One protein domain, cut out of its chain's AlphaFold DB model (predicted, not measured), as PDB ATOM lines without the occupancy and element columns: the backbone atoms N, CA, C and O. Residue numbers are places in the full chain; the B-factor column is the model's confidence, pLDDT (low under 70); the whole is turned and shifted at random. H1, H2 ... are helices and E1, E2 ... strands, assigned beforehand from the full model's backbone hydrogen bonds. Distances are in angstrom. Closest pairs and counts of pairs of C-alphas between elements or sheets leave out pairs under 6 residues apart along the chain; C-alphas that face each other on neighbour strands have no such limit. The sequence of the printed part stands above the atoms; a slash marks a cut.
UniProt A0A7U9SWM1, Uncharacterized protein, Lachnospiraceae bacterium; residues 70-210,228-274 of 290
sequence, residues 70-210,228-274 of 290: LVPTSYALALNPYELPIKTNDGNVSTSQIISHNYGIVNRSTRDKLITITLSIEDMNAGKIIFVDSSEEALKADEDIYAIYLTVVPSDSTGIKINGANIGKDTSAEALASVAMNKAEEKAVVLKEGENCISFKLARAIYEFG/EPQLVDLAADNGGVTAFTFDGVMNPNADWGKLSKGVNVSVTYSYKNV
ATOM      1  N   LEU A  70      62.856  62.376  10.000       96.38
ATOM      2  CA  LEU A  70      64.045  62.854   9.312       96.38
ATOM      3  C   LEU A  70      63.785  64.265   8.792       96.38
ATOM      4  O   LEU A  70      62.787  64.503   8.110       96.38
ATOM      5  N   VAL A  71      64.686  65.183   9.122       95.62
ATOM      6  CA  VAL A  71      64.627  66.601   8.749       95.62
ATOM      7  C   VAL A  71      65.945  67.006   8.084       95.62
ATOM      8  O   VAL A  71      66.947  66.309   8.273       95.62
ATOM      9  N   PRO A  72      65.984  68.108   7.320       93.19
ATOM     10  CA  PRO A  72      67.213  68.588   6.707       93.19
ATOM     11  C   PRO A  72      68.227  69.025   7.764       93.19
ATOM     12  O   PRO A  72      67.874  69.633   8.777       93.19
ATOM     13  N   THR A  73      69.503  68.759   7.493       88.50
ATOM     14  CA  THR A  73      70.627  69.146   8.362       88.50
ATOM     15  C   THR A  73      71.252  70.487   7.982       88.50
ATOM     16  O   THR A  73      72.048  71.027   8.749       88.50
ATOM     17  N   SER A  74      70.904  71.041   6.819       90.25
ATOM     18  CA  SER A  74      71.439  72.303   6.313       90.25
ATOM     19  C   SER A  74      70.393  73.097   5.530       90.25
ATOM     20  O   SER A  74      69.450  72.536   4.971       90.25
ATOM     21  N   TYR A  75      70.587  74.418   5.501       91.12
ATOM     22  CA  TYR A  75      69.745  75.383   4.796       91.12
ATOM     23  C   TYR A  75      70.625  76.294   3.947       91.12
ATOM     24  O   TYR A  75      71.723  76.663   4.365       91.12
ATOM     25  N   ALA A  76      70.133  76.680   2.772       90.44
ATOM     26  CA  ALA A  76      70.726  77.732   1.959       90.44
ATOM     27  C   ALA A  76      69.630  78.696   1.497       90.44
ATOM     28  O   ALA A  76      68.783  78.348   0.672       90.44
ATOM     29  N   LEU A  77      69.672  79.906   2.049       91.88
ATOM     30  CA  LEU A  77      68.779  81.015   1.741       91.88
ATOM     31  C   LEU A  77      69.630  82.235   1.386       91.88
ATOM     32  O   LEU A  77      70.590  82.547   2.092       91.88
ATOM     33  N   ALA A  78      69.275  82.926   0.309       92.44
ATOM     34  CA  ALA A  78      69.913  84.163  -0.110       92.44
ATOM     35  C   ALA A  78      68.873  85.263  -0.341       92.44
ATOM     36  O   ALA A  78      67.814  85.026  -0.924       92.44
ATOM     37  N   LEU A  79      69.225  86.472   0.100       94.50
ATOM     38  CA  LEU A  79      68.522  87.715  -0.204       94.50
ATOM     39  C   LEU A  79      69.282  88.422  -1.329       94.50
ATOM     40  O   LEU A  79      70.471  88.712  -1.195       94.50
ATOM     41  N   ASN A  80      68.603  88.671  -2.439       95.00
ATOM     42  CA  ASN A  80      69.168  89.164  -3.689       95.00
ATOM     43  C   ASN A  80      68.409  90.416  -4.157       95.00
ATOM     44  O   ASN A  80      67.713  90.382  -5.172       95.00
ATOM     45  N   PRO A  81      68.522  91.540  -3.428       93.44
ATOM     46  CA  PRO A  81      67.721  92.735  -3.695       93.44
ATOM     47  C   PRO A  81      67.911  93.306  -5.107       93.44
ATOM     48  O   PRO A  81      67.007  93.945  -5.633       93.44
ATOM     49  N   TYR A  82      69.074  93.061  -5.717       93.44
ATOM     50  CA  TYR A  82      69.452  93.560  -7.041       93.44
ATOM     51  C   TYR A  82      69.236  92.543  -8.172       93.44
ATOM     52  O   TYR A  82      69.736  92.762  -9.274       93.44
ATOM     53  N   GLU A  83      68.556  91.424  -7.897       94.44
ATOM     54  CA  GLU A  83      68.199  90.397  -8.889       94.44
ATOM     55  C   GLU A  83      69.398  89.879  -9.705       94.44
ATOM     56  O   GLU A  83      69.299  89.522 -10.882       94.44
ATOM     57  N   LEU A  84      70.574  89.826  -9.073       93.06
ATOM     58  CA  LEU A  84      71.782  89.335  -9.720       93.06
ATOM     59  C   LEU A  84      71.648  87.833 -10.010       93.06
ATOM     60  O   LEU A  84      71.045  87.108  -9.216       93.06
ATOM     61  N   PRO A  85      72.227  87.332 -11.115       94.31
ATOM     62  CA  PRO A  85      72.190  85.911 -11.424       94.31
ATOM     63  C   PRO A  85      73.010  85.124 -10.396       94.31
ATOM     64  O   PRO A  85      74.239  85.217 -10.356       94.31
ATOM     65  N   ILE A  86      72.332  84.317  -9.584       91.50
ATOM     66  CA  ILE A  86      72.942  83.448  -8.575       91.50
ATOM     67  C   ILE A  86      72.791  82.000  -9.025       91.50
ATOM     68  O   ILE A  86      71.696  81.537  -9.345       91.50
ATOM     69  N   LYS A  87      73.914  81.276  -9.049       88.75
ATOM     70  CA  LYS A  87      73.944  79.853  -9.378       88.75
ATOM     71  C   LYS A  87      73.718  79.019  -8.118       88.75
ATOM     72  O   LYS A  87      74.477  79.144  -7.159       88.75
ATOM     73  N   THR A  88      72.716  78.155  -8.139       80.75
ATOM     74  CA  THR A  88      72.434  77.183  -7.079       80.75
ATOM     75  C   THR A  88      73.242  75.897  -7.287       80.75
ATOM     76  O   THR A  88      73.779  75.634  -8.367       80.75
ATOM     77  N   ASN A  89      73.382  75.086  -6.233       74.31
ATOM     78  CA  ASN A  89      74.244  73.892  -6.239       74.31
ATOM     79  C   ASN A  89      73.812  72.809  -7.245       74.31
ATOM     80  O   ASN A  89      74.633  72.012  -7.688       74.31
ATOM     81  N   ASP A  90      72.540  72.809  -7.633       70.44
ATOM     82  CA  ASP A  90      71.953  71.961  -8.676       70.44
ATOM     83  C   ASP A  90      72.269  72.447 -10.107       70.44
ATOM     84  O   ASP A  90      71.874  71.819 -11.086       70.44
ATOM     85  N   GLY A  91      73.012  73.550 -10.243       76.62
ATOM     86  CA  GLY A  91      73.428  74.121 -11.518       76.62
ATOM     87  C   GLY A  91      72.447  75.128 -12.114       76.62
ATOM     88  O   GLY A  91      72.796  75.746 -13.123       76.62
ATOM     89  N   ASN A  92      71.282  75.328 -11.491       83.19
ATOM     90  CA  ASN A  92      70.297  76.312 -11.927       83.19
ATOM     91  C   ASN A  92      70.782  77.742 -11.652       83.19
ATOM     92  O   ASN A  92      71.622  77.983 -10.785       83.19
ATOM     93  N   VAL A  93      70.274  78.702 -12.425       90.31
ATOM     94  CA  VAL A  93      70.537  80.133 -12.228       90.31
ATOM     95  C   VAL A  93      69.214  80.811 -11.916       90.31
ATOM     96  O   VAL A  93      68.259  80.665 -12.676       90.31
ATOM     97  N   SER A  94      69.170  81.546 -10.809       91.75
ATOM     98  CA  SER A  94      68.008  82.321 -10.387       91.75
ATOM     99  C   SER A  94      68.365  83.798 -10.259       91.75
ATOM    100  O   SER A  94      69.473  84.146  -9.855       91.75
ATOM    101  N   THR A  95      67.408  84.653 -10.604       94.81
ATOM    102  CA  THR A  95      67.445  86.106 -10.382       94.81
ATOM    103  C   THR A  95      66.390  86.548  -9.370       94.81
ATOM    104  O   THR A  95      66.226  87.742  -9.157       94.81
ATOM    105  N   SER A  96      65.663  85.617  -8.739       95.69
ATOM    106  CA  SER A  96      64.664  85.956  -7.722       95.69
ATOM    107  C   SER A  96      65.295  86.722  -6.561       95.69
ATOM    108  O   SER A  96      66.459  86.495  -6.220       95.69
ATOM    109  N   GLN A  97      64.513  87.594  -5.925       96.50
ATOM    110  CA  GLN A  97      64.971  88.357  -4.763       96.50
ATOM    111  C   GLN A  97      65.127  87.487  -3.513       96.50
ATOM    112  O   GLN A  97      66.015  87.737  -2.705       96.50
ATOM    113  N   ILE A  98      64.313  86.441  -3.369       96.25
ATOM    114  CA  ILE A  98      64.472  85.411  -2.342       96.25
ATOM    115  C   ILE A  98      64.817  84.101  -3.046       96.25
ATOM    116  O   ILE A  98      64.073  83.633  -3.908       96.25
ATOM    117  N   ILE A  99      65.967  83.520  -2.713       94.50
ATOM    118  CA  ILE A  99      66.448  82.276  -3.324       94.50
ATOM    119  C   ILE A  99      66.674  81.259  -2.221       94.50
ATOM    120  O   ILE A  99      67.482  81.486  -1.324       94.50
ATOM    121  N   SER A 100      65.994  80.121  -2.311       94.50
ATOM    122  CA  SER A 100      66.107  79.036  -1.344       94.50
ATOM    123  C   SER A 100      66.124  77.682  -2.036       94.50
ATOM    124  O   SER A 100      65.452  77.485  -3.049       94.50
ATOM    125  N   HIS A 101      66.840  76.722  -1.452       94.00
ATOM    126  CA  HIS A 101      66.558  75.312  -1.720       94.00
ATOM    127  C   HIS A 101      65.190  74.915  -1.156       94.00
ATOM    128  O   HIS A 101      64.631  75.606  -0.301       94.00
ATOM    129  N   ASN A 102      64.661  73.785  -1.626       94.81
ATOM    130  CA  ASN A 102      63.491  73.166  -1.017       94.81
ATOM    131  C   ASN A 102      63.941  72.107  -0.008       94.81
ATOM    132  O   ASN A 102      64.852  71.319  -0.279       94.81
ATOM    133  N   TYR A 103      63.250  72.061   1.121       95.81
ATOM    134  CA  TYR A 103      63.616  71.305   2.306       95.81
ATOM    135  C   TYR A 103      62.584  70.220   2.581       95.81
ATOM    136  O   TYR A 103      61.426  70.527   2.854       95.81
ATOM    137  N   GLY A 104      62.995  68.957   2.494       95.06
ATOM    138  CA  GLY A 104      62.128  67.799   2.702       95.06
ATOM    139  C   GLY A 104      62.055  67.342   4.159       95.06
ATOM    140  O   GLY A 104      62.988  67.521   4.935       95.06
ATOM    141  N   ILE A 105      60.952  66.699   4.525       95.94
ATOM    142  CA  ILE A 105      60.718  66.104   5.842       95.94
ATOM    143  C   ILE A 105      60.079  64.735   5.639       95.94
ATOM    144  O   ILE A 105      59.157  64.592   4.836       95.94
ATOM    145  N   VAL A 106      60.549  63.733   6.382       96.31
ATOM    146  CA  VAL A 106      60.066  62.351   6.276       96.31
ATOM    147  C   VAL A 106      59.653  61.822   7.641       96.31
ATOM    148  O   VAL A 106      60.424  61.880   8.600       96.31
ATOM    149  N   ASN A 107      58.466  61.227   7.722       95.19
ATOM    150  CA  ASN A 107      58.056  60.434   8.872       95.19
ATOM    151  C   ASN A 107      58.420  58.960   8.662       95.19
ATOM    152  O   ASN A 107      57.873  58.289   7.791       95.19
ATOM    153  N   ARG A 108      59.316  58.444   9.505       95.56
ATOM    154  CA  ARG A 108      59.657  57.015   9.601       95.56
ATOM    155  C   ARG A 108      59.029  56.355  10.815       95.56
ATOM    156  O   ARG A 108      59.408  55.258  11.180       95.56
ATOM    157  N   SER A 109      58.112  57.022  11.496       93.56
ATOM    158  CA  SER A 109      57.535  56.492  12.724       93.56
ATOM    159  C   SER A 109      56.456  55.455  12.428       93.56
ATOM    160  O   SER A 109      55.756  55.527  11.421       93.56
ATOM    161  N   THR A 110      56.233  54.556  13.382       91.12
ATOM    162  CA  THR A 110      55.106  53.593  13.387       91.12
ATOM    163  C   THR A 110      53.728  54.252  13.568       91.12
ATOM    164  O   THR A 110      52.691  53.586  13.535       91.12
ATOM    165  N   ARG A 111      53.702  55.575  13.762       90.81
ATOM    166  CA  ARG A 111      52.511  56.393  13.987       90.81
ATOM    167  C   ARG A 111      52.539  57.648  13.135       90.81
ATOM    168  O   ARG A 111      53.609  58.173  12.822       90.81
ATOM    169  N   ASP A 112      51.348  58.134  12.824       90.50
ATOM    170  CA  ASP A 112      51.150  59.439  12.216       90.50
ATOM    171  C   ASP A 112      51.751  60.517  13.124       90.50
ATOM    172  O   ASP A 112      51.608  60.470  14.354       90.50
ATOM    173  N   LYS A 113      52.424  61.493  12.516       89.81
ATOM    174  CA  LYS A 113      53.059  62.602  13.222       89.81
ATOM    175  C   LYS A 113      52.476  63.925  12.762       89.81
ATOM    176  O   LYS A 113      52.356  64.173  11.567       89.81
ATOM    177  N   LEU A 114      52.171  64.790  13.724       90.62
ATOM    178  CA  LEU A 114      52.070  66.219  13.471       90.62
ATOM    179  C   LEU A 114      53.455  66.806  13.718       90.62
ATOM    180  O   LEU A 114      53.924  66.794  14.856       90.62
ATOM    181  N   ILE A 115      54.104  67.261  12.654       91.44
ATOM    182  CA  ILE A 115      55.421  67.890  12.689       91.44
ATOM    183  C   ILE A 115      55.207  69.392  12.628       91.44
ATOM    184  O   ILE A 115      54.572  69.875  11.697       91.44
ATOM    185  N   THR A 116      55.742  70.119  13.599       92.44
ATOM    186  CA  THR A 116      55.703  71.579  13.649       92.44
ATOM    187  C   THR A 116      57.108  72.116  13.443       92.44
ATOM    188  O   THR A 116      58.046  71.718  14.137       92.44
ATOM    189  N   ILE A 117      57.232  73.021  12.482       93.50
ATOM    190  CA  ILE A 117      58.437  73.779  12.184       93.50
ATOM    191  C   ILE A 117      58.272  75.149  12.821       93.50
ATOM    192  O   ILE A 117      57.305  75.845  12.511       93.50
ATOM    193  N   THR A 118      59.214  75.537  13.672       93.62
ATOM    194  CA  THR A 118      59.298  76.894  14.213       93.62
ATOM    195  C   THR A 118      60.454  77.618  13.534       93.62
ATOM    196  O   THR A 118      61.607  77.188  13.617       93.62
ATOM    197  N   LEU A 119      60.122  78.708  12.849       94.19
ATOM    198  CA  LEU A 119      61.019  79.596  12.124       94.19
ATOM    199  C   LEU A 119      61.171  80.892  12.924       94.19
ATOM    200  O   LEU A 119      60.226  81.672  13.020       94.19
ATOM    201  N   SER A 120      62.350  81.120  13.499       94.00
ATOM    202  CA  SER A 120      62.681  82.373  14.179       94.00
ATOM    203  C   SER A 120      63.405  83.302  13.216       94.00
ATOM    204  O   SER A 120      64.481  82.957  12.722       94.00
ATOM    205  N   ILE A 121      62.817  84.469  12.967       95.19
ATOM    206  CA  ILE A 121      63.321  85.490  12.049       95.19
ATOM    207  C   ILE A 121      63.831  86.682  12.857       95.19
ATOM    208  O   ILE A 121      63.104  87.222  13.687       95.19
ATOM    209  N   GLU A 122      65.068  87.103  12.610       95.38
ATOM    210  CA  GLU A 122      65.707  88.211  13.327       95.38
ATOM    211  C   GLU A 122      66.414  89.155  12.346       95.38
ATOM    212  O   GLU A 122      67.209  88.716  11.506       95.38
ATOM    213  N   ASP A 123      66.154  90.462  12.464       95.50
ATOM    214  CA  ASP A 123      66.954  91.474  11.774       95.50
ATOM    215  C   ASP A 123      68.271  91.727  12.515       95.50
ATOM    216  O   ASP A 123      68.322  92.302  13.605       95.50
ATOM    217  N   MET A 124      69.382  91.408  11.856       95.81
ATOM    218  CA  MET A 124      70.708  91.632  12.421       95.81
ATOM    219  C   MET A 124      71.163  93.100  12.322       95.81
ATOM    220  O   MET A 124      72.246  93.437  12.811       95.81
ATOM    221  N   ASN A 125      70.367  93.984  11.713       93.94
ATOM    222  CA  ASN A 125      70.632  95.413  11.530       93.94
ATOM    223  C   ASN A 125      69.944  96.313  12.569       93.94
ATOM    224  O   ASN A 125      69.879  97.527  12.358       93.94
ATOM    225  N   ALA A 126      69.523  95.748  13.707       90.19
ATOM    226  CA  ALA A 126      68.881  96.459  14.814       90.19
ATOM    227  C   ALA A 126      67.507  97.061  14.457       90.19
ATOM    228  O   ALA A 126      67.234  98.220  14.773       90.19
ATOM    229  N   GLY A 127      66.655  96.264  13.805       90.69
ATOM    230  CA  GLY A 127      65.262  96.605  13.493       90.69
ATOM    231  C   GLY A 127      65.098  97.571  12.320       90.69
ATOM    232  O   GLY A 127      64.101  98.284  12.242       90.69
ATOM    233  N   LYS A 128      66.091  97.654  11.432       95.44
ATOM    234  CA  LYS A 128      66.014  98.458  10.204       95.44
ATOM    235  C   LYS A 128      65.236  97.751   9.104       95.44
ATOM    236  O   LYS A 128      64.630  98.433   8.283       95.44
ATOM    237  N   ILE A 129      65.302  96.421   9.057       97.06
ATOM    238  CA  ILE A 129      64.550  95.620   8.091       97.06
ATOM    239  C   ILE A 129      63.121  95.449   8.603       97.06
ATOM    240  O   ILE A 129      62.913  95.031   9.738       97.06
ATOM    241  N   ILE A 130      62.137  95.747   7.753       96.62
ATOM    242  CA  ILE A 130      60.712  95.665   8.085       96.62
ATOM    243  C   ILE A 130      60.087  94.483   7.339       96.62
ATOM    244  O   ILE A 130      60.102  94.436   6.109       96.62
ATOM    245  N   PHE A 131      59.506  93.542   8.086       96.88
ATOM    246  CA  PHE A 131      58.808  92.376   7.538       96.88
ATOM    247  C   PHE A 131      57.329  92.693   7.281       96.88
ATOM    248  O   PHE A 131      56.498  92.696   8.197       96.88
ATOM    249  N   VAL A 132      57.003  92.970   6.022       97.56
ATOM    250  CA  VAL A 132      55.673  93.427   5.586       97.56
ATOM    251  C   VAL A 132      54.698  92.270   5.342       97.56
ATOM    252  O   VAL A 132      55.082  91.101   5.387       97.56
ATOM    253  N   ASP A 133      53.407  92.561   5.160       95.50
ATOM    254  CA  ASP A 133      52.353  91.535   5.040       95.50
ATOM    255  C   ASP A 133      52.082  91.074   3.607       95.50
ATOM    256  O   ASP A 133      51.414  90.060   3.396       95.50
ATOM    257  N   SER A 134      52.584  91.799   2.609       96.81
ATOM    258  CA  SER A 134      52.317  91.494   1.204       96.81
ATOM    259  C   SER A 134      53.470  91.874   0.286       96.81
ATOM    260  O   SER A 134      54.257  92.778   0.574       96.81
ATOM    261  N   SER A 135      53.535  91.209  -0.869       97.19
ATOM    262  CA  SER A 135      54.494  91.543  -1.923       97.19
ATOM    263  C   SER A 135      54.298  92.963  -2.451       97.19
ATOM    264  O   SER A 135      55.270  93.665  -2.710       97.19
ATOM    265  N   GLU A 136      53.047  93.412  -2.573       97.88
ATOM    266  CA  GLU A 136      52.711  94.762  -3.024       97.88
ATOM    267  C   GLU A 136      53.267  95.837  -2.084       97.88
ATOM    268  O   GLU A 136      53.821  96.827  -2.557       97.88
ATOM    269  N   GLU A 137      53.163  95.624  -0.772       97.88
ATOM    270  CA  GLU A 137      53.698  96.539   0.237       97.88
ATOM    271  C   GLU A 137      55.226  96.638   0.156       97.88
ATOM    272  O   GLU A 137      55.765  97.741   0.166       97.88
ATOM    273  N   ALA A 138      55.927  95.511  -0.011       97.56
ATOM    274  CA  ALA A 138      57.380  95.517  -0.174       97.56
ATOM    275  C   ALA A 138      57.803  96.251  -1.454       97.56
ATOM    276  O   ALA A 138      58.678  97.109  -1.411       97.56
ATOM    277  N   LEU A 139      57.172  95.940  -2.591       97.62
ATOM    278  CA  LEU A 139      57.546  96.486  -3.901       97.62
ATOM    279  C   LEU A 139      57.240  97.983  -4.052       97.62
ATOM    280  O   LEU A 139      57.854  98.647  -4.887       97.62
ATOM    281  N   LYS A 140      56.277  98.507  -3.284       97.19
ATOM    282  CA  LYS A 140      55.861  99.918  -3.311       97.19
ATOM    283  C   LYS A 140      56.398 100.742  -2.141       97.19
ATOM    284  O   LYS A 140      56.036 101.910  -2.036       97.19
ATOM    285  N   ALA A 141      57.207 100.151  -1.265       97.69
ATOM    286  CA  ALA A 141      57.794 100.869  -0.146       97.69
ATOM    287  C   ALA A 141      58.739 101.987  -0.628       97.69
ATOM    288  O   ALA A 141      59.380 101.884  -1.681       97.69
ATOM    289  N   ASP A 142      58.823 103.053   0.169       96.81
ATOM    290  CA  ASP A 142      59.657 104.223  -0.115       96.81
ATOM    291  C   ASP A 142      61.160 103.873  -0.106       96.81
ATOM    292  O   ASP A 142      61.589 102.872   0.471       96.81
ATOM    293  N   GLU A 143      61.984 104.700  -0.754       94.81
ATOM    294  CA  GLU A 143      63.436 104.482  -0.932       94.81
ATOM    295  C   GLU A 143      64.229 104.368   0.386       94.81
ATOM    296  O   GLU A 143      65.328 103.809   0.418       94.81
ATOM    297  N   ASP A 144      63.701 104.898   1.489       93.19
ATOM    298  CA  ASP A 144      64.311 104.846   2.818       93.19
ATOM    299  C   ASP A 144      63.838 103.653   3.673       93.19
ATOM    300  O   ASP A 144      64.318 103.479   4.796       93.19
ATOM    301  N   ILE A 145      62.961 102.794   3.138       97.00
ATOM    302  CA  ILE A 145      62.356 101.661   3.851       97.00
ATOM    303  C   ILE A 145      62.935 100.323   3.366       97.00
ATOM    304  O   ILE A 145      62.679  99.878   2.247       97.00
ATOM    305  N   TYR A 146      63.630  99.599   4.245       97.56
ATOM    306  CA  TYR A 146      64.125  98.240   3.978       97.56
ATOM    307  C   TYR A 146      63.028  97.181   4.168       97.56
ATOM    308  O   TYR A 146      63.079  96.380   5.102       97.56
ATOM    309  N   ALA A 147      62.012  97.187   3.305       98.00
ATOM    310  CA  ALA A 147      60.897  96.248   3.392       98.00
ATOM    311  C   ALA A 147      61.214  94.891   2.739       98.00
ATOM    312  O   ALA A 147      61.734  94.829   1.621       98.00
ATOM    313  N   ILE A 148      60.847  93.806   3.424       98.19
ATOM    314  CA  ILE A 148      60.889  92.431   2.915       98.19
ATOM    315  C   ILE A 148      59.522  91.786   3.128       98.19
ATOM    316  O   ILE A 148      59.026  91.708   4.250       98.19
ATOM    317  N   TYR A 149      58.933  91.278   2.050       98.31
ATOM    318  CA  TYR A 149      57.867  90.290   2.111       98.31
ATOM    319  C   TYR A 149      58.514  88.914   2.025       98.31
ATOM    320  O   TYR A 149      59.041  88.559   0.974       98.31
ATOM    321  N   LEU A 150      58.506  88.159   3.122       97.62
ATOM    322  CA  LEU A 150      59.097  86.826   3.194       97.62
ATOM    323  C   LEU A 150      58.002  85.806   3.486       97.62
ATOM    324  O   LEU A 150      57.165  86.026   4.359       97.62
ATOM    325  N   THR A 151      58.027  84.677   2.790       97.00
ATOM    326  CA  THR A 151      57.086  83.584   3.011       97.00
ATOM    327  C   THR A 151      57.788  82.246   3.148       97.00
ATOM    328  O   THR A 151      58.881  82.033   2.621       97.00
ATOM    329  N   VAL A 152      57.128  81.319   3.841       96.25
ATOM    330  CA  VAL A 152      57.378  79.887   3.684       96.25
ATOM    331  C   VAL A 152      56.276  79.291   2.817       96.25
ATOM    332  O   VAL A 152      55.089  79.489   3.073       96.25
ATOM    333  N   VAL A 153      56.671  78.574   1.770       95.75
ATOM    334  CA  VAL A 153      55.762  77.969   0.798       95.75
ATOM    335  C   VAL A 153      55.867  76.451   0.920       95.75
ATOM    336  O   VAL A 153      56.949  75.904   0.684       95.75
ATOM    337  N   PRO A 154      54.790  75.752   1.314       95.06
ATOM    338  CA  PRO A 154      54.799  74.299   1.389       95.06
ATOM    339  C   PRO A 154      54.783  73.669  -0.008       95.06
ATOM    340  O   PRO A 154      54.453  74.315  -1.008       95.06
ATOM    341  N   SER A 155      55.114  72.382  -0.075       93.31
ATOM    342  CA  SER A 155      54.834  71.570  -1.252       93.31
ATOM    343  C   SER A 155      53.326  71.385  -1.436       93.31
ATOM    344  O   SER A 155      52.569  71.340  -0.461       93.31
ATOM    345  N   ASP A 156      52.886  71.222  -2.677       86.56
ATOM    346  CA  ASP A 156      51.551  70.695  -2.958       86.56
ATOM    347  C   ASP A 156      51.483  69.171  -2.695       86.56
ATOM    348  O   ASP A 156      52.368  68.583  -2.064       86.56
ATOM    349  N   SER A 157      50.403  68.524  -3.145       78.62
ATOM    350  CA  SER A 157      50.209  67.073  -3.018       78.62
ATOM    351  C   SER A 157      50.960  66.249  -4.070       78.62
ATOM    352  O   SER A 157      50.881  65.018  -4.070       78.62
ATOM    353  N   THR A 158      51.692  66.889  -4.983       77.00
ATOM    354  CA  THR A 158      52.507  66.172  -5.959       77.00
ATOM    355  C   THR A 158      53.787  65.656  -5.298       77.00
ATOM    356  O   THR A 158      54.375  66.288  -4.423       77.00
ATOM    357  N   GLY A 159      54.204  64.446  -5.680       78.75
ATOM    358  CA  GLY A 159      55.292  63.745  -4.997       78.75
ATOM    359  C   GLY A 159      56.623  64.499  -5.014       78.75
ATOM    360  O   GLY A 159      57.041  65.039  -6.040       78.75
ATOM    361  N   ILE A 160      57.313  64.468  -3.874       92.44
ATOM    362  CA  ILE A 160      58.609  65.117  -3.656       92.44
ATOM    363  C   ILE A 160      59.732  64.180  -4.093       92.44
ATOM    364  O   ILE A 160      59.697  62.971  -3.839       92.44
ATOM    365  N   LYS A 161      60.743  64.743  -4.757       93.38
ATOM    366  CA  LYS A 161      61.802  63.968  -5.407       93.38
ATOM    367  C   LYS A 161      63.197  64.413  -5.006       93.38
ATOM    368  O   LYS A 161      63.441  65.577  -4.722       93.38
ATOM    369  N   ILE A 162      64.140  63.483  -5.081       92.19
ATOM    370  CA  ILE A 162      65.576  63.732  -4.957       92.19
ATOM    371  C   ILE A 162      66.221  63.227  -6.239       92.19
ATOM    372  O   ILE A 162      66.073  62.058  -6.588       92.19
ATOM    373  N   ASN A 163      66.905  64.109  -6.972       87.31
ATOM    374  CA  ASN A 163      67.546  63.772  -8.250       87.31
ATOM    375  C   ASN A 163      66.597  63.054  -9.237       87.31
ATOM    376  O   ASN A 163      66.989  62.125  -9.938       87.31
ATOM    377  N   GLY A 164      65.320  63.455  -9.254       88.12
ATOM    378  CA  GLY A 164      64.279  62.873 -10.109       88.12
ATOM    379  C   GLY A 164      63.662  61.559  -9.610       88.12
ATOM    380  O   GLY A 164      62.663  61.123 -10.186       88.12
ATOM    381  N   ALA A 165      64.185  60.961  -8.537       91.44
ATOM    382  CA  ALA A 165      63.643  59.759  -7.908       91.44
ATOM    383  C   ALA A 165      62.721  60.101  -6.729       91.44
ATOM    384  O   ALA A 165      62.909  61.119  -6.065       91.44
ATOM    385  N   ASN A 166      61.734  59.245  -6.458       91.06
ATOM    386  CA  ASN A 166      60.869  59.394  -5.286       91.06
ATOM    387  C   ASN A 166      61.677  59.216  -3.992       91.06
ATOM    388  O   ASN A 166      62.631  58.435  -3.945       91.06
ATOM    389  N   ILE A 167      61.276  59.931  -2.943       92.31
ATOM    390  CA  ILE A 167      61.835  59.752  -1.599       92.31
ATOM    391  C   ILE A 167      61.448  58.370  -1.066       92.31
ATOM    392  O   ILE A 167      60.311  57.934  -1.227       92.31
ATOM    393  N   GLY A 168      62.399  57.688  -0.426       91.81
ATOM    394  CA  GLY A 168      62.221  56.326   0.066       91.81
ATOM    395  C   GLY A 168      62.727  56.136   1.491       91.81
ATOM    396  O   GLY A 168      63.317  57.025   2.116       91.81
ATOM    397  N   LYS A 169      62.516  54.930   2.018       91.19
ATOM    398  CA  LYS A 169      62.879  54.572   3.396       91.19
ATOM    399  C   LYS A 169      64.366  54.747   3.726       91.19
ATOM    400  O   LYS A 169      64.695  54.994   4.880       91.19
ATOM    401  N   ASP A 170      65.239  54.679   2.718       93.50
ATOM    402  CA  ASP A 170      66.697  54.756   2.867       93.50
ATOM    403  C   ASP A 170      67.259  56.174   2.606       93.50
ATOM    404  O   ASP A 170      68.469  56.378   2.610       93.50
ATOM    405  N   THR A 171      66.403  57.185   2.390       93.94
ATOM    406  CA  THR A 171      66.824  58.586   2.183       93.94
ATOM    407  C   THR A 171      67.669  59.119   3.358       93.94
ATOM    408  O   THR A 171      67.361  58.870   4.520       93.94
ATOM    409  N   SER A 172      68.741  59.866   3.103       93.12
ATOM    410  CA  SER A 172      69.527  60.487   4.181       93.12
ATOM    411  C   SER A 172      69.003  61.884   4.529       93.12
ATOM    412  O   SER A 172      68.276  62.492   3.743       93.12
ATOM    413  N   ALA A 173      69.361  62.403   5.707       92.44
ATOM    414  CA  ALA A 173      68.945  63.741   6.135       92.44
ATOM    415  C   ALA A 173      69.543  64.837   5.239       92.44
ATOM    416  O   ALA A 173      68.896  65.833   4.931       92.44
ATOM    417  N   GLU A 174      70.769  64.626   4.763       92.50
ATOM    418  CA  GLU A 174      71.490  65.546   3.882       92.50
ATOM    419  C   GLU A 174      70.794  65.667   2.526       92.50
ATOM    420  O   GLU A 174      70.702  66.754   1.962       92.50
ATOM    421  N   ALA A 175      70.246  64.560   2.018       93.31
ATOM    422  CA  ALA A 175      69.523  64.548   0.753       93.31
ATOM    423  C   ALA A 175      68.197  65.335   0.818       93.31
ATOM    424  O   ALA A 175      67.666  65.727  -0.220       93.31
ATOM    425  N   LEU A 176      67.681  65.611   2.023       94.50
ATOM    426  CA  LEU A 176      66.489  66.435   2.235       94.50
ATOM    427  C   LEU A 176      66.770  67.945   2.182       94.50
ATOM    428  O   LEU A 176      65.820  68.722   2.168       94.50
ATOM    429  N   ALA A 177      68.033  68.379   2.124       93.69
ATOM    430  CA  ALA A 177      68.389  69.800   2.059       93.69
ATOM    431  C   ALA A 177      68.212  70.433   0.663       93.69
ATOM    432  O   ALA A 177      68.388  71.639   0.507       93.69
ATOM    433  N   SER A 178      67.896  69.631  -0.360       92.50
ATOM    434  CA  SER A 178      67.641  70.108  -1.722       92.50
ATOM    435  C   SER A 178      66.760  69.117  -2.481       92.50
ATOM    436  O   SER A 178      67.235  68.341  -3.315       92.50
ATOM    437  N   VAL A 179      65.463  69.143  -2.190       94.06
ATOM    438  CA  VAL A 179      64.468  68.318  -2.887       94.06
ATOM    439  C   VAL A 179      63.846  69.065  -4.072       94.06
ATOM    440  O   VAL A 179      63.827  70.293  -4.137       94.06
ATOM    441  N   ALA A 180      63.297  68.325  -5.026       93.75
ATOM    442  CA  ALA A 180      62.381  68.856  -6.023       93.75
ATOM    443  C   ALA A 180      60.943  68.714  -5.509       93.75
ATOM    444  O   ALA A 180      60.541  67.632  -5.077       93.75
ATOM    445  N   MET A 181      60.179  69.801  -5.576       92.88
ATOM    446  CA  MET A 181      58.766  69.855  -5.204       92.88
ATOM    447  C   MET A 181      58.040  70.863  -6.099       92.88
ATOM    448  O   MET A 181      58.673  71.788  -6.614       92.88
ATOM    449  N   ASN A 182      56.723  70.725  -6.224       91.69
ATOM    450  CA  ASN A 182      55.879  71.806  -6.720       91.69
ATOM    451  C   ASN A 182      55.389  72.648  -5.539       91.69
ATOM    452  O   ASN A 182      55.121  72.122  -4.458       91.69
ATOM    453  N   LYS A 183      55.318  73.964  -5.740       92.19
ATOM    454  CA  LYS A 183      54.925  74.923  -4.708       92.19
ATOM    455  C   LYS A 183      53.404  75.027  -4.616       92.19
ATOM    456  O   LYS A 183      52.736  75.231  -5.624       92.19
ATOM    457  N   ALA A 184      52.890  74.982  -3.395       92.62
ATOM    458  CA  ALA A 184      51.520  75.339  -3.052       92.62
ATOM    459  C   ALA A 184      51.439  76.834  -2.688       92.62
ATOM    460  O   ALA A 184      51.327  77.197  -1.514       92.62
ATOM    461  N   GLU A 185      51.573  77.717  -3.681       90.00
ATOM    462  CA  GLU A 185      51.671  79.174  -3.474       90.00
ATOM    463  C   GLU A 185      50.444  79.772  -2.778       90.00
ATOM    464  O   GLU A 185      50.571  80.668  -1.944       90.00
ATOM    465  N   GLU A 186      49.254  79.230  -3.034       88.06
ATOM    466  CA  GLU A 186      48.012  79.633  -2.372       88.06
ATOM    467  C   GLU A 186      47.996  79.299  -0.873       88.06
ATOM    468  O   GLU A 186      47.074  79.671  -0.144       88.06
ATOM    469  N   LYS A 187      49.024  78.582  -0.413       89.31
ATOM    470  CA  LYS A 187      49.226  78.159   0.972       89.31
ATOM    471  C   LYS A 187      50.558  78.670   1.481       89.31
ATOM    472  O   LYS A 187      51.103  78.107   2.416       89.31
ATOM    473  N   ALA A 188      51.095  79.724   0.883       91.81
ATOM    474  CA  ALA A 188      52.209  80.435   1.468       91.81
ATOM    475  C   ALA A 188      51.815  81.004   2.842       91.81
ATOM    476  O   ALA A 188      50.696  81.479   3.057       91.81
ATOM    477  N   VAL A 189      52.759  80.967   3.774       92.50
ATOM    478  CA  VAL A 189      52.664  81.627   5.073       92.50
ATOM    479  C   VAL A 189      53.575  82.826   5.064       92.50
ATOM    480  O   VAL A 189      54.767  82.678   4.813       92.50
ATOM    481  N   VAL A 190      53.032  83.995   5.379       95.94
ATOM    482  CA  VAL A 190      53.838  85.200   5.570       95.94
ATOM    483  C   VAL A 190      54.625  85.083   6.869       95.94
ATOM    484  O   VAL A 190      54.051  84.802   7.919       95.94
ATOM    485  N   LEU A 191      55.936  85.293   6.782       95.50
ATOM    486  CA  LEU A 191      56.844  85.281   7.917       95.50
ATOM    487  C   LEU A 191      57.016  86.693   8.471       95.50
ATOM    488  O   LEU A 191      57.253  87.651   7.732       95.50
ATOM    489  N   LYS A 192      56.925  86.797   9.791       93.69
ATOM    490  CA  LYS A 192      57.162  88.010  10.567       93.69
ATOM    491  C   LYS A 192      58.461  87.915  11.344       93.69
ATOM    492  O   LYS A 192      59.009  86.830  11.516       93.69
ATOM    493  N   GLU A 193      58.941  89.053  11.831       93.06
ATOM    494  CA  GLU A 193      59.999  89.057  12.838       93.06
ATOM    495  C   GLU A 193      59.549  88.276  14.085       93.06
ATOM    496  O   GLU A 193      58.386  88.349  14.492       93.06
ATOM    497  N   GLY A 194      60.466  87.518  14.686       93.19
ATOM    498  CA  GLY A 194      60.185  86.608  15.791       93.19
ATOM    499  C   GLY A 194      59.821  85.194  15.335       93.19
ATOM    500  O   GLY A 194      60.271  84.720  14.290       93.19
ATOM    501  N   GLU A 195      59.050  84.485  16.162       93.44
ATOM    502  CA  GLU A 195      58.693  83.082  15.940       93.44
ATOM    503  C   GLU A 195      57.474  82.931  15.023       93.44
ATOM    504  O   GLU A 195      56.411  83.501  15.263       93.44
ATOM    505  N   ASN A 196      57.618  82.085  14.008       92.31
ATOM    506  CA  ASN A 196      56.567  81.700  13.074       92.31
ATOM    507  C   ASN A 196      56.461  80.178  13.053       92.31
ATOM    508  O   ASN A 196      57.477  79.490  13.147       92.31
ATOM    509  N   CYS A 197      55.257  79.639  12.882       89.50
ATOM    510  CA  CYS A 197      55.037  78.198  12.910       89.50
ATOM    511  C   CYS A 197      54.309  77.719  11.655       89.50
ATOM    512  O   CYS A 197      53.332  78.321  11.231       89.50
ATOM    513  N   ILE A 198      54.738  76.578  11.118       88.50
ATOM    514  CA  ILE A 198      53.998  75.815  10.105       88.50
ATOM    515  C   ILE A 198      53.967  74.349  10.530       88.50
ATOM    516  O   ILE A 198      54.919  73.852  11.132       88.50
ATOM    517  N   SER A 199      52.857  73.653  10.283       89.50
ATOM    518  CA  SER A 199      52.701  72.256  10.702       89.50
ATOM    519  C   SER A 199      52.220  71.354   9.578       89.50
ATOM    520  O   SER A 199      51.369  71.734   8.781       89.50
ATOM    521  N   PHE A 200      52.721  70.121   9.580       89.62
ATOM    522  CA  PHE A 200      52.406  69.092   8.600       89.62
ATOM    523  C   PHE A 200      51.971  67.814   9.302       89.62
ATOM    524  O   PHE A 200      52.637  67.341  10.227       89.62
ATOM    525  N   LYS A 201      50.863  67.231   8.848       91.12
ATOM    526  CA  LYS A 201      50.471  65.881   9.247       91.12
ATOM    527  C   LYS A 201      51.081  64.889   8.263       91.12
ATOM    528  O   LYS A 201      50.720  64.909   7.093       91.12
ATOM    529  N   LEU A 202      51.952  64.014   8.754       91.50
ATOM    530  CA  LEU A 202      52.542  62.928   7.975       91.50
ATOM    531  C   LEU A 202      52.043  61.579   8.487       91.50
ATOM    532  O   LEU A 202      52.078  61.306   9.689       91.50
ATOM    533  N   ALA A 203      51.609  60.727   7.567       91.44
ATOM    534  CA  ALA A 203      51.176  59.369   7.850       91.44
ATOM    535  C   ALA A 203      52.344  58.496   8.341       91.44
ATOM    536  O   ALA A 203      53.517  58.774   8.069       91.44
ATOM    537  N   ARG A 204      52.018  57.450   9.102       92.19
ATOM    538  CA  ARG A 204      52.972  56.437   9.571       92.19
ATOM    539  C   ARG A 204      53.674  55.709   8.425       92.19
ATOM    540  O   ARG A 204      53.081  55.464   7.378       92.19
ATOM    541  N   ALA A 205      54.905  55.283   8.676       94.50
ATOM    542  CA  ALA A 205      55.644  54.401   7.784       94.50
ATOM    543  C   ALA A 205      55.159  52.941   7.875       94.50
ATOM    544  O   ALA A 205      54.433  52.561   8.799       94.50
ATOM    545  N   ILE A 206      55.570  52.128   6.903       91.94
ATOM    546  CA  ILE A 206      55.221  50.712   6.786       91.94
ATOM    547  C   ILE A 206      56.323  49.876   7.435       91.94
ATOM    548  O   ILE A 206      57.493  49.958   7.062       91.94
ATOM    549  N   TYR A 207      55.927  49.063   8.410       89.88
ATOM    550  CA  TYR A 207      56.804  48.176   9.161       89.88
ATOM    551  C   TYR A 207      56.329  46.730   9.038       89.88
ATOM    552  O   TYR A 207      55.128  46.472   9.106       89.88
ATOM    553  N   GLU A 208      57.275  45.799   8.940       84.62
ATOM    554  CA  GLU A 208      57.019  44.357   8.982       84.62
ATOM    555  C   GLU A 208      57.904  43.704  10.042       84.62
ATOM    556  O   GLU A 208      59.025  44.143  10.300       84.62
ATOM    557  N   PHE A 209      57.415  42.641  10.670       74.31
ATOM    558  CA  PHE A 209      58.248  41.809  11.531       74.31
ATOM    559  C   PHE A 209      59.119  40.920  10.641       74.31
ATOM    560  O   PHE A 209      58.638  40.357   9.662       74.31
ATOM    561  N   GLY A 210      60.422  40.862  10.925       61.81
ATOM    562  CA  GLY A 210      61.376  40.162  10.068       61.81
ATOM    563  C   GLY A 210      61.044  38.674   9.902       61.81
ATOM    564  O   GLY A 210      60.941  37.935  10.881       61.81
ATOM    565  N   GLU A 228      61.795  42.669  16.748       70.81
ATOM    566  CA  GLU A 228      61.850  44.080  16.364       70.81
ATOM    567  C   GLU A 228      61.277  44.282  14.950       70.81
ATOM    568  O   GLU A 228      61.742  43.643  13.996       70.81
ATOM    569  N   PRO A 229      60.266  45.154  14.771       80.00
ATOM    570  CA  PRO A 229      59.736  45.451  13.450       80.00
ATOM    571  C   PRO A 229      60.757  46.244  12.626       80.00
ATOM    572  O   PRO A 229      61.368  47.203  13.101       80.00
ATOM    573  N   GLN A 230      60.900  45.877  11.358       86.94
ATOM    574  CA  GLN A 230      61.806  46.500  10.402       86.94
ATOM    575  C   GLN A 230      61.050  47.462   9.486       86.94
ATOM    576  O   GLN A 230      59.934  47.180   9.052       86.94
ATOM    577  N   LEU A 231      61.664  48.611   9.193       90.56
ATOM    578  CA  LEU A 231      61.116  49.596   8.263       90.56
ATOM    579  C   LEU A 231      61.167  49.038   6.834       90.56
ATOM    580  O   LEU A 231      62.254  48.846   6.281       90.56
ATOM    581  N   VAL A 232      59.997  48.820   6.237       92.44
ATOM    582  CA  VAL A 232      59.852  48.253   4.888       92.44
ATOM    583  C   VAL A 232      59.630  49.325   3.842       92.44
ATOM    584  O   VAL A 232      60.213  49.226   2.768       92.44
ATOM    585  N   ASP A 233      58.847  50.357   4.155       94.06
ATOM    586  CA  ASP A 233      58.644  51.497   3.262       94.06
ATOM    587  C   ASP A 233      58.124  52.729   4.020       94.06
ATOM    588  O   ASP A 233      57.767  52.663   5.198       94.06
ATOM    589  N   LEU A 234      58.078  53.875   3.347       94.00
ATOM    590  CA  LEU A 234      57.345  55.051   3.812       94.00
ATOM    591  C   LEU A 234      55.836  54.871   3.592       94.00
ATOM    592  O   LEU A 234      55.384  53.901   2.986       94.00
ATOM    593  N   ALA A 235      55.032  55.807   4.102       91.19
ATOM    594  CA  ALA A 235      53.599  55.787   3.824       91.19
ATOM    595  C   ALA A 235      53.336  55.928   2.313       91.19
ATOM    596  O   ALA A 235      54.003  56.718   1.635       91.19
ATOM    597  N   ALA A 236      52.335  55.201   1.812       86.88
ATOM    598  CA  ALA A 236      51.913  55.257   0.415       86.88
ATOM    599  C   ALA A 236      51.460  56.669  -0.011       86.88
ATOM    600  O   ALA A 236      51.192  57.534   0.827       86.88
ATOM    601  N   ASP A 237      51.386  56.894  -1.325       83.88
ATOM    602  CA  ASP A 237      50.877  58.131  -1.940       83.88
ATOM    603  C   ASP A 237      51.563  59.421  -1.446       83.88
ATOM    604  O   ASP A 237      50.963  60.491  -1.408       83.88
ATOM    605  N   ASN A 238      52.845  59.331  -1.071       82.06
ATOM    606  CA  ASN A 238      53.637  60.410  -0.462       82.06
ATOM    607  C   ASN A 238      53.131  60.890   0.909       82.06
ATOM    608  O   ASN A 238      53.643  61.878   1.427       82.06
ATOM    609  N   GLY A 239      52.198  60.184   1.555       86.44
ATOM    610  CA  GLY A 239      51.617  60.615   2.830       86.44
ATOM    611  C   GLY A 239      52.628  60.722   3.979       86.44
ATOM    612  O   GLY A 239      52.370  61.404   4.967       86.44
ATOM    613  N   GLY A 240      53.784  60.062   3.867       90.19
ATOM    614  CA  GLY A 240      54.866  60.095   4.854       90.19
ATOM    615  C   GLY A 240      55.909  61.187   4.606       90.19
ATOM    616  O   GLY A 240      56.924  61.205   5.305       90.19
ATOM    617  N   VAL A 241      55.709  62.050   3.604       93.75
ATOM    618  CA  VAL A 241      56.708  63.014   3.129       93.75
ATOM    619  C   VAL A 241      56.064  64.380   2.883       93.75
ATOM    620  O   VAL A 241      54.959  64.477   2.365       93.75
ATOM    621  N   THR A 242      56.768  65.455   3.227       94.69
ATOM    622  CA  THR A 242      56.404  66.829   2.843       94.69
ATOM    623  C   THR A 242      57.660  67.656   2.590       94.69
ATOM    624  O   THR A 242      58.772  67.190   2.852       94.69
ATOM    625  N   ALA A 243      57.507  68.860   2.052       96.12
ATOM    626  CA  ALA A 243      58.598  69.795   1.872       96.12
ATOM    627  C   ALA A 243      58.114  71.244   1.975       96.12
ATOM    628  O   ALA A 243      56.918  71.528   1.922       96.12
ATOM    629  N   PHE A 244      59.057  72.166   2.126       96.25
ATOM    630  CA  PHE A 244      58.801  73.600   2.073       96.25
ATOM    631  C   PHE A 244      60.003  74.350   1.498       96.25
ATOM    632  O   PHE A 244      61.102  73.812   1.391       96.25
ATOM    633  N   THR A 245      59.803  75.610   1.137       96.31
ATOM    634  CA  THR A 245      60.856  76.522   0.678       96.31
ATOM    635  C   THR A 245      60.563  77.941   1.144       96.31
ATOM    636  O   THR A 245      59.461  78.210   1.621       96.31
ATOM    637  N   PHE A 246      61.532  78.843   1.015       96.81
ATOM    638  CA  PHE A 246      61.311  80.269   1.243       96.81
ATOM    639  C   PHE A 246      61.114  80.991  -0.084       96.81
ATOM    640  O   PHE A 246      61.784  80.685  -1.072       96.81
ATOM    641  N   ASP A 247      60.211  81.962  -0.087       96.75
ATOM    642  CA  ASP A 247      59.931  82.817  -1.235       96.75
ATOM    643  C   ASP A 247      59.636  84.244  -0.766       96.75
ATOM    644  O   ASP A 247      59.567  84.514   0.436       96.75
ATOM    645  N   GLY A 248      59.478  85.170  -1.704       97.25
ATOM    646  CA  GLY A 248      59.114  86.540  -1.391       97.25
ATOM    647  C   GLY A 248      59.749  87.581  -2.298       97.25
ATOM    648  O   GLY A 248      60.341  87.275  -3.332       97.25
ATOM    649  N   VAL A 249      59.614  88.836  -1.881       98.06
ATOM    650  CA  VAL A 249      60.137  90.010  -2.589       98.06
ATOM    651  C   VAL A 249      60.677  91.037  -1.599       98.06
ATOM    652  O   VAL A 249      60.307  91.069  -0.427       98.06
ATOM    653  N   MET A 250      61.562  91.894  -2.083       98.06
ATOM    654  CA  MET A 250      62.225  92.955  -1.335       98.06
ATOM    655  C   MET A 250      61.927  94.295  -2.004       98.06
ATOM    656  O   MET A 250      61.733  94.343  -3.218       98.06
ATOM    657  N   ASN A 251      61.936  95.388  -1.239       98.00
ATOM    658  CA  ASN A 251      61.807  96.730  -1.807       98.00
ATOM    659  C   ASN A 251      62.944  97.018  -2.805       98.00
ATOM    660  O   ASN A 251      64.091  97.154  -2.373       98.00
ATOM    661  N   PRO A 252      62.671  97.156  -4.115       96.31
ATOM    662  CA  PRO A 252      63.716  97.413  -5.103       96.31
ATOM    663  C   PRO A 252      64.275  98.842  -5.017       96.31
ATOM    664  O   PRO A 252      65.358  99.105  -5.534       96.31
ATOM    665  N   ASN A 253      63.555  99.760  -4.364       95.94
ATOM    666  CA  ASN A 253      63.917 101.172  -4.268       95.94
ATOM    667  C   ASN A 253      64.888 101.454  -3.108       95.94
ATOM    668  O   ASN A 253      65.522 102.508  -3.075       95.94
ATOM    669  N   ALA A 254      65.012 100.529  -2.151       97.12
ATOM    670  CA  ALA A 254      65.868 100.714  -0.987       97.12
ATOM    671  C   ALA A 254      67.361 100.565  -1.323       97.12
ATOM    672  O   ALA A 254      67.786  99.692  -2.082       97.12
ATOM    673  N   ASP A 255      68.198 101.381  -0.681       95.12
ATOM    674  CA  ASP A 255      69.656 101.290  -0.805       95.12
ATOM    675  C   ASP A 255      70.224 100.203   0.125       95.12
ATOM    676  O   ASP A 255      70.773 100.487   1.199       95.12
ATOM    677  N   TRP A 256      70.043  98.939  -0.273       94.62
ATOM    678  CA  TRP A 256      70.452  97.744   0.482       94.62
ATOM    679  C   TRP A 256      71.953  97.690   0.795       94.62
ATOM    680  O   TRP A 256      72.344  97.068   1.780       94.62
ATOM    681  N   GLY A 257      72.790  98.400   0.031       92.56
ATOM    682  CA  GLY A 257      74.229  98.518   0.283       92.56
ATOM    683  C   GLY A 257      74.584  99.243   1.588       92.56
ATOM    684  O   GLY A 257      75.716  99.137   2.056       92.56
ATOM    685  N   LYS A 258      73.634  99.961   2.203       93.38
ATOM    686  CA  LYS A 258      73.813 100.605   3.518       93.38
ATOM    687  C   LYS A 258      73.615  99.661   4.705       93.38
ATOM    688  O   LYS A 258      73.979 100.027   5.827       93.38
ATOM    689  N   LEU A 259      73.035  98.480   4.495       93.56
ATOM    690  CA  LEU A 259      72.957  97.450   5.526       93.56
ATOM    691  C   LEU A 259      74.274  96.672   5.562       93.56
ATOM    692  O   LEU A 259      74.831  96.311   4.530       93.56
ATOM    693  N   SER A 260      74.794  96.432   6.763       90.25
ATOM    694  CA  SER A 260      76.067  95.722   6.956       90.25
ATOM    695  C   SER A 260      75.881  94.264   7.372       90.25
ATOM    696  O   SER A 260      76.851  93.507   7.415       90.25
ATOM    697  N   LYS A 261      74.646  93.870   7.696       92.56
ATOM    698  CA  LYS A 261      74.261  92.523   8.115       92.56
ATOM    699  C   LYS A 261      72.976  92.105   7.393       92.56
ATOM    700  O   LYS A 261      72.315  92.924   6.759       92.56
ATOM    701  N   GLY A 262      72.639  90.822   7.468       89.50
ATOM    702  CA  GLY A 262      71.438  90.265   6.839       89.50
ATOM    703  C   GLY A 262      70.310  89.980   7.829       89.50
ATOM    704  O   GLY A 262      70.233  90.568   8.904       89.50
ATOM    705  N   VAL A 263      69.471  89.022   7.455       94.31
ATOM    706  CA  VAL A 263      68.456  88.410   8.317       94.31
ATOM    707  C   VAL A 263      68.995  87.076   8.824       94.31
ATOM    708  O   VAL A 263      69.606  86.327   8.058       94.31
ATOM    709  N   ASN A 264      68.779  86.774  10.100       94.88
ATOM    710  CA  ASN A 264      69.035  85.456  10.665       94.88
ATOM    711  C   ASN A 264      67.733  84.640  10.668       94.88
ATOM    712  O   ASN A 264      66.697  85.124  11.122       94.88
ATOM    713  N   VAL A 265      67.792  83.409  10.155       94.44
ATOM    714  CA  VAL A 265      66.663  82.469  10.125       94.44
ATOM    715  C   VAL A 265      67.079  81.209  10.868       94.44
ATOM    716  O   VAL A 265      67.960  80.480  10.415       94.44
ATOM    717  N   SER A 266      66.447  80.948  12.008       94.44
ATOM    718  CA  SER A 266      66.666  79.727  12.790       94.44
ATOM    719  C   SER A 266      65.477  78.788  12.649       94.44
ATOM    720  O   SER A 266      64.333  79.214  12.783       94.44
ATOM    721  N   VAL A 267      65.745  77.508  12.398       94.19
ATOM    722  CA  VAL A 267      64.715  76.486  12.177       94.19
ATOM    723  C   VAL A 267      64.789  75.449  13.288       94.19
ATOM    724  O   VAL A 267      65.851  74.881  13.543       94.19
ATOM    725  N   THR A 268      63.663  75.172  13.937       94.06
ATOM    726  CA  THR A 268      63.540  74.068  14.895       94.06
ATOM    727  C   THR A 268      62.340  73.195  14.561       94.06
ATOM    728  O   THR A 268      61.372  73.644  13.949       94.06
ATOM    729  N   TYR A 269      62.424  71.925  14.949       93.12
ATOM    730  CA  TYR A 269      61.411  70.919  14.663       93.12
ATOM    731  C   TYR A 269      60.908  70.299  15.956       93.12
ATOM    732  O   TYR A 269      61.694  69.880  16.806       93.12
ATOM    733  N   SER A 270      59.593  70.167  16.064       93.38
ATOM    734  CA  SER A 270      58.949  69.343  17.079       93.38
ATOM    735  C   SER A 270      57.948  68.405  16.418       93.38
ATOM    736  O   SER A 270      57.448  68.677  15.326       93.38
ATOM    737  N   TYR A 271      57.671  67.266  17.048       91.81
ATOM    738  CA  TYR A 271      56.667  66.341  16.543       91.81
ATOM    739  C   TYR A 271      55.933  65.629  17.671       91.81
ATOM    740  O   TYR A 271      56.508  65.293  18.706       91.81
ATOM    741  N   LYS A 272      54.650  65.352  17.442       90.94
ATOM    742  CA  LYS A 272      53.807  64.548  18.336       90.94
ATOM    743  C   LYS A 272      53.011  63.511  17.552       90.94
ATOM    744  O   LYS A 272      52.797  63.668  16.353       90.94
ATOM    745  N   ASN A 273      52.590  62.449  18.234       89.06
ATOM    746  CA  ASN A 273      51.661  61.473  17.662       89.06
ATOM    747  C   ASN A 273      50.308  62.133  17.383       89.06
ATOM    748  O   ASN A 273      49.855  62.935  18.196       89.06
ATOM    749  N   VAL A 274      49.683  61.752  16.272       83.62
ATOM    750  CA  VAL A 274      48.289  62.089  15.962       83.62
ATOM    751  C   VAL A 274      47.378  61.022  16.587       83.62
ATOM    752  O   VAL A 274      47.621  59.828  16.405       83.62
TER     753      VAL A 274
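Overview. This is residues 70 to 210 and 228 to 274 of the 290 residues of an uncharacterized protein of Lachnospiraceae bacterium (UniProt A0A7U9SWM1). Two strongly twisted sheets, E3, E5, E6, E7, E11 and E8, E4, E12, make a sandwich, two sheets face to face, their strands running nearly along each other but their planes 36 degrees apart. The small hairpin of E1 and E2 lies beside E11, and the pair E9 and E10 makes one end of the long shape. The printed part has 188 residues, with two named helices and twelve named strands in the order E1 E2 E3 E4 E5 H1 E6 H2 E7 E8 E9 E10 E11 E12. The class is mostly strand, with under half of the residues in named elements; the five-strand sheet is branched and mixed, the sheet E8 E4 E12 antiparallel. The whole is compact, with a radius of gyration of the C-alphas of 18.2 A, and elongated, spanning 65 by 33 by 28 A.

Arrangement. Start at the hairpin of E1, residues 77 to 79, and E2, residues 98 to 100, where N 78 and O 99 are 2.8 A apart, within hydrogen-bond range. E2 runs on into E3, residues 103 to 107, at 43 degrees. Next look at E4, residues 113 to 123, an inner strand with antiparallel neighbours E8, residues 194 to 202 (N 115 to O 200, 2.8 A), and E12, residues 263 to 273 (N 116 to O 270, 2.8 A). E5, residues 129 to 131, H1, residues 135 to 139, and E6, residues 146 to 154, form a strand-helix-strand unit, two parallel neighbour strands with a helix between, its crossover right-handed; N 148 and O 130 are 2.9 A apart. On one side of E6 lie E5 and E7, residues 189 to 191 (N 191 to O 150, 2.8 A), on the other side E11, residues 241 to 250 (N 151 to O 247, 2.8 A). Beside E11, E3 lies on the side opposite to E6, with N 105 and O 242 2.8 A apart. H1 is on this sheet at a height of 6.9 A, while H2, residues 174 to 177, only grazes it. E9, residues 206 to 209, and E10, residues 229 to 233, are antiparallel (N 230 to O 208, 2.8 A) and apart from E11. In H1 the O i to N i+4 pair is within hydrogen-bond range; H2 is too short for one.

Along the chain. Find C-alpha 77, where E1 begins, at (68.779, 81.015, 1.741). E4 measures 32.1 A, E6 25.8 A, E8 26.1 A, E11 30.8 A and E12 33.1 A; E12 ends at C-alpha 273, (51.661, 61.473, 17.662).

Size, cuts and confidence. The farthest C-alphas, Glu 143 and Gly 210, are 65.3 A apart. Residues 211 to 227 are not printed; C-alphas 210 and 228 are 7.4 A apart across this cut. The links E1 to E2, E6 to H2, H2 to E7 and E11 to E12 are long. Residue 210 alone has pLDDT under 70.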